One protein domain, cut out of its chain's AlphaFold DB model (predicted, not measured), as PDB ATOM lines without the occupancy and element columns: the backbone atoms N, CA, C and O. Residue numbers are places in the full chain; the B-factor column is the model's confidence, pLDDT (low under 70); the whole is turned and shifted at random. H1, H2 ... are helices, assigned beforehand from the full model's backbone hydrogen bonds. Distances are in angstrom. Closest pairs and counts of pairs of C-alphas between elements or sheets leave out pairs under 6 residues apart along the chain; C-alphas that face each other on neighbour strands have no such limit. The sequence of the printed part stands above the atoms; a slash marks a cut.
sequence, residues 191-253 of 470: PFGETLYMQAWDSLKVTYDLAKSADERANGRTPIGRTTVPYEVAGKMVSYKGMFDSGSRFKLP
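Overview. This is residues 191 to 253 of the 470 residues of an uncharacterized protein of Aaosphaeria arxii CBS 175.79 (UniProt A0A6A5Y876). One long helix, H1, makes most of the length of a rod-like part; the chain folds back beside it through residues 219 to 230, and a short helix, H2, is set crosswise on its first half. From H2 a long tail with no named element, residues 238 to 253, runs on past the first end of H1. The printed part has 63 residues with two named helices, H1 then H2, and no named strand; the class is all helix, with under half of the residues, 30 of 63, in named elements. It is loose, with a radius of gyration of the C-alphas of 14.5 A, and spans 51 by 22 by 13 A.

Along the chain. The printed part begins at Pro 191, with its C-alpha at (149.214, 118.515, 98.383). H1 holds residues 196 to 218 and measures 32.8 A, from C-alpha 196 at (137.948, 118.983, 96.198) to C-alpha 218 at (149.710, 118.377, 126.860). H2 holds residues 231 to 237 and ends with C-alpha 237 at (135.078, 111.904, 109.841).

Arrangement. H1 touches H2 with residues 201 to 205 alone. The closest C-alphas of the two are those of Lys 205 and Ala 234, 6.7 A apart. Their lines are about perpendicular, at 82 degrees. In H1 and H2 every O i to N i+4 pair is within hydrogen-bond range.

Size, cuts and confidence. The two C-alphas farthest apart are those of Gly 220 and Pro 253, at 50.6 A. The printed part has no cut. The link from H1 to H2, 12 residues, is long. The mean pLDDT of the printed part is 70.7; 29 residues are under 70, among them residues 191 to 198 and 237 to 253.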
ATOM      1  N   PRO A 191     149.966 119.582  97.719       54.75
ATOM      2  CA  PRO A 191     149.214 118.515  98.383       54.75
ATOM      3  C   PRO A 191     147.707 118.831  98.553       54.75
ATOM      4  O   PRO A 191     147.027 118.227  99.366       54.75
ATOM      5  N   PHE A 192     147.160 119.802  97.826       53.94
ATOM      6  CA  PHE A 192     145.778 119.805  97.410       53.94
ATOM      7  C   PHE A 192     145.519 118.563  96.570       53.94
ATOM      8  O   PHE A 192     145.971 118.422  95.433       53.94
ATOM      9  N   GLY A 193     144.769 117.652  97.173       57.25
ATOM     10  CA  GLY A 193     144.223 116.519  96.476       57.25
ATOM     11  C   GLY A 193     143.652 116.889  95.107       57.25
ATOM     12  O   GLY A 193     143.059 117.951  94.924       57.25
ATOM     13  N   GLU A 194     143.811 115.983  94.143       61.50
ATOM     14  CA  GLU A 194     143.418 116.178  92.737       61.50
ATOM     15  C   GLU A 194     141.939 116.566  92.561       61.50
ATOM     16  O   GLU A 194     141.518 117.055  91.511       61.50
ATOM     17  N   THR A 195     141.147 116.332  93.604       64.25
ATOM     18  CA  THR A 195     139.734 116.659  93.715       64.25
ATOM     19  C   THR A 195     139.483 117.469  94.988       64.25
ATOM     20  O   THR A 195     140.160 117.283  95.999       64.25
ATOM     21  N   LEU A 196     138.428 118.296  94.987       67.94
ATOM     22  CA  LEU A 196     137.948 118.983  96.198       67.94
ATOM     23  C   LEU A 196     137.683 118.003  97.355       67.94
ATOM     24  O   LEU A 196     137.839 118.359  98.518       67.94
ATOM     25  N   TYR A 197     137.311 116.760  97.033       69.50
ATOM     26  CA  TYR A 197     137.156 115.687  98.010       69.50
ATOM     27  C   TYR A 197     138.488 115.305  98.653       69.50
ATOM     28  O   TYR A 197     138.591 115.303  99.877       69.50
ATOM     29  N   MET A 198     139.512 115.012  97.848       69.94
ATOM     30  CA  MET A 198     140.835 114.697  98.382       69.94
ATOM     31  C   MET A 198     141.413 115.890  99.147       69.94
ATOM     32  O   MET A 198     141.980 115.692 100.208       69.94
ATOM     33  N   GLN A 199     141.185 117.123  98.689       75.00
ATOM     34  CA  GLN A 199     141.581 118.321  99.427       75.00
ATOM     35  C   GLN A 199     140.886 118.413 100.796       75.00
ATOM     36  O   GLN A 199     141.536 118.701 101.799       75.00
ATOM     37  N   ALA A 200     139.576 118.153 100.865       75.00
ATOM     38  CA  ALA A 200     138.846 118.112 102.131       75.00
ATOM     39  C   ALA A 200     139.341 116.973 103.039       75.00
ATOM     40  O   ALA A 200     139.465 117.151 104.248       75.00
ATOM     41  N   TRP A 201     139.662 115.819 102.458       76.44
ATOM     42  CA  TRP A 201     140.196 114.668 103.176       76.44
ATOM     43  C   TRP A 201     141.611 114.915 103.718       76.44
ATOM     44  O   TRP A 201     141.879 114.613 104.878       76.44
ATOM     45  N   ASP A 202     142.493 115.524 102.929       78.00
ATOM     46  CA  ASP A 202     143.836 115.921 103.356       78.00
ATOM     47  C   ASP A 202     143.769 117.009 104.434       78.00
ATOM     48  O   ASP A 202     144.480 116.929 105.434       78.00
ATOM     49  N   SER A 203     142.844 117.966 104.305       82.75
ATOM     50  CA  SER A 203     142.573 118.961 105.349       82.75
ATOM     51  C   SER A 203     142.139 118.301 106.664       82.75
ATOM     52  O   SER A 203     142.684 118.617 107.720       82.75
ATOM     53  N   LEU A 204     141.236 117.315 106.612       82.38
ATOM     54  CA  LEU A 204     140.793 116.565 107.794       82.38
ATOM     55  C   LEU A 204     141.910 115.754 108.452       82.38
ATOM     56  O   LEU A 204     141.927 115.585 109.670       82.38
ATOM     57  N   LYS A 205     142.860 115.249 107.667       81.56
ATOM     58  CA  LYS A 205     144.037 114.590 108.232       81.56
ATOM     59  C   LYS A 205     144.917 115.567 108.989       81.56
ATOM     60  O   LYS A 205     145.330 115.272 110.104       81.56
ATOM     61  N   VAL A 206     145.169 116.732 108.395       81.50
ATOM     62  CA  VAL A 206     145.961 117.786 109.028       81.50
ATOM     63  C   VAL A 206     145.301 118.235 110.329       81.50
ATOM     64  O   VAL A 206     145.983 118.323 111.346       81.50
ATOM     65  N   THR A 207     143.983 118.457 110.348       83.75
ATOM     66  CA  THR A 207     143.284 118.849 111.583       83.75
ATOM     67  C   THR A 207     143.343 117.760 112.651       83.75
ATOM     68  O   THR A 207     143.577 118.076 113.817       83.75
ATOM     69  N   TYR A 208     143.203 116.487 112.271       85.75
ATOM     70  CA  TYR A 208     143.362 115.364 113.194       85.75
ATOM     71  C   TYR A 208     144.777 115.289 113.782       85.75
ATOM     72  O   TYR A 208     144.934 115.172 114.998       85.75
ATOM     73  N   ASP A 209     145.810 115.382 112.941       83.69
ATOM     74  CA  ASP A 209     147.203 115.322 113.389       83.69
ATOM     75  C   ASP A 209     147.564 116.518 114.283       83.69
ATOM     76  O   ASP A 209     148.301 116.350 115.256       83.69
ATOM     77  N   LEU A 210     147.007 117.705 114.017       84.62
ATOM     78  CA  LEU A 210     147.164 118.883 114.876       84.62
ATOM     79  C   LEU A 210     146.495 118.691 116.241       84.62
ATOM     80  O   LEU A 210     147.126 118.972 117.260       84.62
ATOM     81  N   ALA A 211     145.261 118.181 116.274       86.62
ATOM     82  CA  ALA A 211     144.551 117.903 117.522       86.62
ATOM     83  C   ALA A 211     145.307 116.867 118.368       86.62
ATOM     84  O   ALA A 211     145.617 117.111 119.532       86.62
ATOM     85  N   LYS A 212     145.723 115.757 117.751       86.19
ATOM     86  CA  LYS A 212     146.470 114.705 118.443       86.19
ATOM     87  C   LYS A 212     147.860 115.170 118.891       86.19
ATOM     88  O   LYS A 212     148.313 114.796 119.968       86.19
ATOM     89  N   SER A 213     148.528 116.014 118.106       85.88
ATOM     90  CA  SER A 213     149.806 116.620 118.508       85.88
ATOM     91  C   SER A 213     149.644 117.572 119.691       85.88
ATOM     92  O   SER A 213     150.535 117.638 120.538       85.88
ATOM     93  N   ALA A 214     148.524 118.297 119.775       88.00
ATOM     94  CA  ALA A 214     148.204 119.126 120.932       88.00
ATOM     95  C   ALA A 214     147.980 118.266 122.188       88.00
ATOM     96  O   ALA A 214     148.567 118.563 123.230       88.00
ATOM     97  N   ASP A 215     147.240 117.160 122.068       90.12
ATOM     98  CA  ASP A 215     147.026 116.204 123.162       90.12
ATOM     99  C   ASP A 215     148.338 115.558 123.625       90.12
ATOM    100  O   ASP A 215     148.604 115.439 124.822       90.12
ATOM    101  N   GLU A 216     149.204 115.145 122.697       89.19
ATOM    102  CA  GLU A 216     150.508 114.569 123.039       89.19
ATOM    103  C   GLU A 216     151.413 115.588 123.732       89.19
ATOM    104  O   GLU A 216     152.057 115.250 124.728       89.19
ATOM    105  N   ARG A 217     151.393 116.846 123.280       88.38
ATOM    106  CA  ARG A 217     152.140 117.937 123.912       88.38
ATOM    107  C   ARG A 217     151.629 118.239 125.321       88.38
ATOM    108  O   ARG A 217     152.446 118.444 126.216       88.38
ATOM    109  N   ALA A 218     150.313 118.223 125.535       91.94
ATOM    110  CA  ALA A 218     149.710 118.377 126.860       91.94
ATOM    111  C   ALA A 218     150.111 117.233 127.810       91.94
ATOM    112  O   ALA A 218     150.346 117.458 128.994       91.94
ATOM    113  N   ASN A 219     150.279 116.024 127.271       94.31
ATOM    114  CA  ASN A 219     150.756 114.848 128.000       94.31
ATOM    115  C   ASN A 219     152.295 114.766 128.124       94.31
ATOM    116  O   ASN A 219     152.818 113.733 128.546       94.31
ATOM    117  N   GLY A 220     153.037 115.810 127.729       93.12
ATOM    118  CA  GLY A 220     154.502 115.857 127.809       93.12
ATOM    119  C   GLY A 220     155.235 114.924 126.836       93.12
ATOM    120  O   GLY A 220     156.425 114.665 127.013       93.12
ATOM    121  N   ARG A 221     154.546 114.394 125.819       90.12
ATOM    122  CA  ARG A 221     155.132 113.556 124.763       90.12
ATOM    123  C   ARG A 221     155.590 114.413 123.584       90.12
ATOM    124  O   ARG A 221     155.144 115.545 123.394       90.12
ATOM    125  N   THR A 222     156.510 113.873 122.789       86.31
ATOM    126  CA  THR A 222     156.984 114.534 121.567       86.31
ATOM    127  C   THR A 222     155.848 114.643 120.553       86.31
ATOM    128  O   THR A 222     155.217 113.622 120.292       86.31
ATOM    129  N   PRO A 223     155.611 115.822 119.955       83.00
ATOM    130  CA  PRO A 223     154.557 115.999 118.962       83.00
ATOM    131  C   PRO A 223     154.778 115.098 117.741       83.00
ATOM    132  O   PRO A 223     155.915 114.796 117.362       83.00
ATOM    133  N   ILE A 224     153.680 114.692 117.107       74.19
ATOM    134  CA  ILE A 224     153.687 113.772 115.971       74.19
ATOM    135  C   ILE A 224     154.326 114.463 114.761       74.19
ATOM    136  O   ILE A 224     153.718 115.297 114.101       74.19
ATOM    137  N   GLY A 225     155.564 114.087 114.433       70.31
ATOM    138  CA  GLY A 225     156.288 114.636 113.278       70.31
ATOM    139  C   GLY A 225     155.834 114.092 111.917       70.31
ATOM    140  O   GLY A 225     156.278 114.588 110.883       70.31
ATOM    141  N   ARG A 226     154.979 113.060 111.885       73.12
ATOM    142  CA  ARG A 226     154.525 112.416 110.645       73.12
ATOM    143  C   ARG A 226     153.029 112.158 110.673       73.12
ATOM    144  O   ARG A 226     152.536 111.501 111.585       73.12
ATOM    145  N   THR A 227     152.334 112.610 109.635       65.19
ATOM    146  CA  THR A 227     150.892 112.421 109.493       65.19
ATOM    147  C   THR A 227     150.558 110.931 109.473       65.19
ATOM    148  O   THR A 227     150.881 110.203 108.531       65.19
ATOM    149  N   THR A 228     149.978 110.441 110.568       74.06
ATOM    150  CA  THR A 228     149.702 109.010 110.767       74.06
ATOM    151  C   THR A 228     148.230 108.840 111.094       74.06
ATOM    152  O   THR A 228     147.861 108.230 112.094       74.06
ATOM    153  N   VAL A 229     147.374 109.427 110.258       73.62
ATOM    154  CA  VAL A 229     145.925 109.287 110.396       73.62
ATOM    155  C   VAL A 229     145.515 107.911 109.875       73.62
ATOM    156  O   VAL A 229     145.667 107.650 108.675       73.62
ATOM    157  N   PRO A 230     144.991 107.012 110.727       77.19
ATOM    158  CA  PRO A 230     144.475 105.734 110.266       77.19
ATOM    159  C   PRO A 230     143.303 105.969 109.311       77.19
ATOM    160  O   PRO A 230     142.417 106.784 109.586       77.19
ATOM    161  N   TYR A 231     143.271 105.225 108.202       61.03
ATOM    162  CA  TYR A 231     142.226 105.347 107.177       61.03
ATOM    163  C   TYR A 231     140.810 105.208 107.755       61.03
ATOM    164  O   TYR A 231     139.880 105.871 107.303       61.03
ATOM    165  N   GLU A 232     140.656 104.387 108.791       76.25
ATOM    166  CA  GLU A 232     139.395 104.127 109.487       76.25
ATOM    167  C   GLU A 232     138.860 105.350 110.240       76.25
ATOM    168  O   GLU A 232     137.647 105.544 110.319       76.25
ATOM    169  N   VAL A 233     139.747 106.186 110.787       76.19
ATOM    170  CA  VAL A 233     139.368 107.408 111.511       76.19
ATOM    171  C   VAL A 233     139.010 108.504 110.512       76.19
ATOM    172  O   VAL A 233     137.940 109.104 110.618       76.19
ATOM    173  N   ALA A 234     139.839 108.688 109.479       65.88
ATOM    174  CA  ALA A 234     139.571 109.647 108.408       65.88
ATOM    175  C   ALA A 234     138.271 109.315 107.650       65.88
ATOM    176  O   ALA A 234     137.473 110.200 107.351       65.88
ATOM    177  N   GLY A 235     138.016 108.028 107.394       65.50
ATOM    178  CA  GLY A 235     136.795 107.557 106.741       65.50
ATOM    179  C   GLY A 235     135.523 107.769 107.568       65.50
ATOM    180  O   GLY A 235     134.458 107.948 106.988       65.50
ATOM    181  N   LYS A 236     135.614 107.792 108.906       72.88
ATOM    182  CA  LYS A 236     134.476 108.097 109.796       72.88
ATOM    183  C   LYS A 236     134.187 109.596 109.894       72.88
ATOM    184  O   LYS A 236     133.027 109.972 110.037       72.88
ATOM    185  N   MET A 237     135.219 110.440 109.812       66.94
ATOM    186  CA  MET A 237     135.078 111.904 109.841       66.94
ATOM    187  C   MET A 237     134.475 112.458 108.547       66.94
ATOM    188  O   MET A 237     133.749 113.449 108.571       66.94
ATOM    189  N   VAL A 238     134.723 111.795 107.417       65.38
ATOM    190  CA  VAL A 238     134.093 112.132 106.139       65.38
ATOM    191  C   VAL A 238     132.744 111.423 106.038       65.38
ATOM    192  O   VAL A 238     132.619 110.350 105.455       65.38
ATOM    193  N   SER A 239     131.696 112.045 106.576       58.03
ATOM    194  CA  SER A 239     130.311 111.545 106.528       58.03
ATOM    195  C   SER A 239     129.668 111.556 105.128       58.03
ATOM    196  O   SER A 239     128.457 111.371 104.993       58.03
ATOM    197  N   TYR A 240     130.451 111.710 104.054       57.56
ATOM    198  CA  TYR A 240     129.972 111.601 102.677       57.56
ATOM    199  C   TYR A 240     129.746 110.132 102.292       57.56
ATOM    200  O   TYR A 240     130.458 109.544 101.484       57.56
ATOM    201  N   LYS A 241     128.696 109.535 102.865       54.06
ATOM    202  CA  LYS A 241     128.204 108.192 102.512       54.06
ATOM    203  C   LYS A 241     127.323 108.193 101.253       54.06
ATOM    204  O   LYS A 241     126.800 107.160 100.849       54.06
ATOM    205  N   GLY A 242     127.160 109.347 100.611       56.19
ATOM    206  CA  GLY A 242     126.363 109.503  99.406       56.19
ATOM    207  C   GLY A 242     127.175 110.118  98.276       56.19
ATOM    208  O   GLY A 242     127.565 111.274  98.354       56.19
ATOM    209  N   MET A 243     127.292 109.373  97.176       45.19
ATOM    210  CA  MET A 243     127.411 109.925  95.820       45.19
ATOM    211  C   MET A 243     128.809 110.425  95.355       45.19
ATOM    212  O   MET A 243     128.975 111.601  95.049       45.19
ATOM    213  N   PHE A 244     129.694 109.453  95.062       45.44
ATOM    214  CA  PHE A 244     130.807 109.439  94.068       45.44
ATOM    215  C   PHE A 244     132.174 110.024  94.441       45.44
ATOM    216  O   PHE A 244     132.289 111.238  94.591       45.44
ATOM    217  N   ASP A 245     133.230 109.205  94.290       45.12
ATOM    218  CA  ASP A 245     134.306 109.566  93.352       45.12
ATOM    219  C   ASP A 245     135.199 108.402  92.901       45.12
ATOM    220  O   ASP A 245     135.999 107.870  93.663       45.12
ATOM    221  N   SER A 246     135.118 108.041  91.616       48.34
ATOM    222  CA  SER A 246     136.294 107.507  90.925       48.34
ATOM    223  C   SER A 246     137.326 108.632  90.902       48.34
ATOM    224  O   SER A 246     136.953 109.727  90.492       48.34
ATOM    225  N   GLY A 247     138.584 108.393  91.276       47.75
ATOM    226  CA  GLY A 247     139.658 109.408  91.303       47.75
ATOM    227  C   GLY A 247     140.014 110.064  89.954       47.75
ATOM    228  O   GLY A 247     141.086 110.622  89.802       47.75
ATOM    229  N   SER A 248     139.141 109.989  88.951       50.00
ATOM    230  CA  SER A 248     139.233 110.742  87.707       50.00
ATOM    231  C   SER A 248     138.813 112.197  87.939       50.00
ATOM    232  O   SER A 248     137.693 112.459  88.380       50.00
ATOM    233  N   ARG A 249     139.669 113.150  87.537       48.12
ATOM    234  CA  ARG A 249     139.379 114.604  87.494       48.12
ATOM    235  C   ARG A 249     138.094 114.965  86.737       48.12
ATOM    236  O   ARG A 249     137.561 116.055  86.926       48.12
ATOM    237  N   PHE A 250     137.583 114.064  85.902       46.50
ATOM    238  CA  PHE A 250     136.310 114.216  85.209       46.50
ATOM    239  C   PHE A 250     135.340 113.148  85.704       46.50
ATOM    240  O   PHE A 250     135.374 112.001  85.248       46.50
ATOM    241  N   LYS A 251     134.455 113.525  86.634       58.69
ATOM    242  CA  LYS A 251     133.303 112.686  86.965       58.69
ATOM    243  C   LYS A 251     132.428 112.600  85.722       58.69
ATOM    244  O   LYS A 251     131.897 113.617  85.274       58.69
ATOM    245  N   LEU A 252     132.248 111.399  85.182       53.62
ATOM    246  CA  LEU A 252     131.205 111.204  84.184       53.62
ATOM    247  C   LEU A 252     129.859 111.467  84.882       53.62
ATOM    248  O   LEU A 252     129.578 110.841  85.912       53.62
ATOM    249  N   PRO A 253     129.043 112.418  84.394       61.34
ATOM    250  CA  PRO A 253     127.750 112.690  84.996       61.34
ATOM    251  C   PRO A 253     126.925 111.406  84.995       61.34
ATOM    252  O   PRO A 253     126.957 110.640  84.028       61.34
TER     253      PRO A 253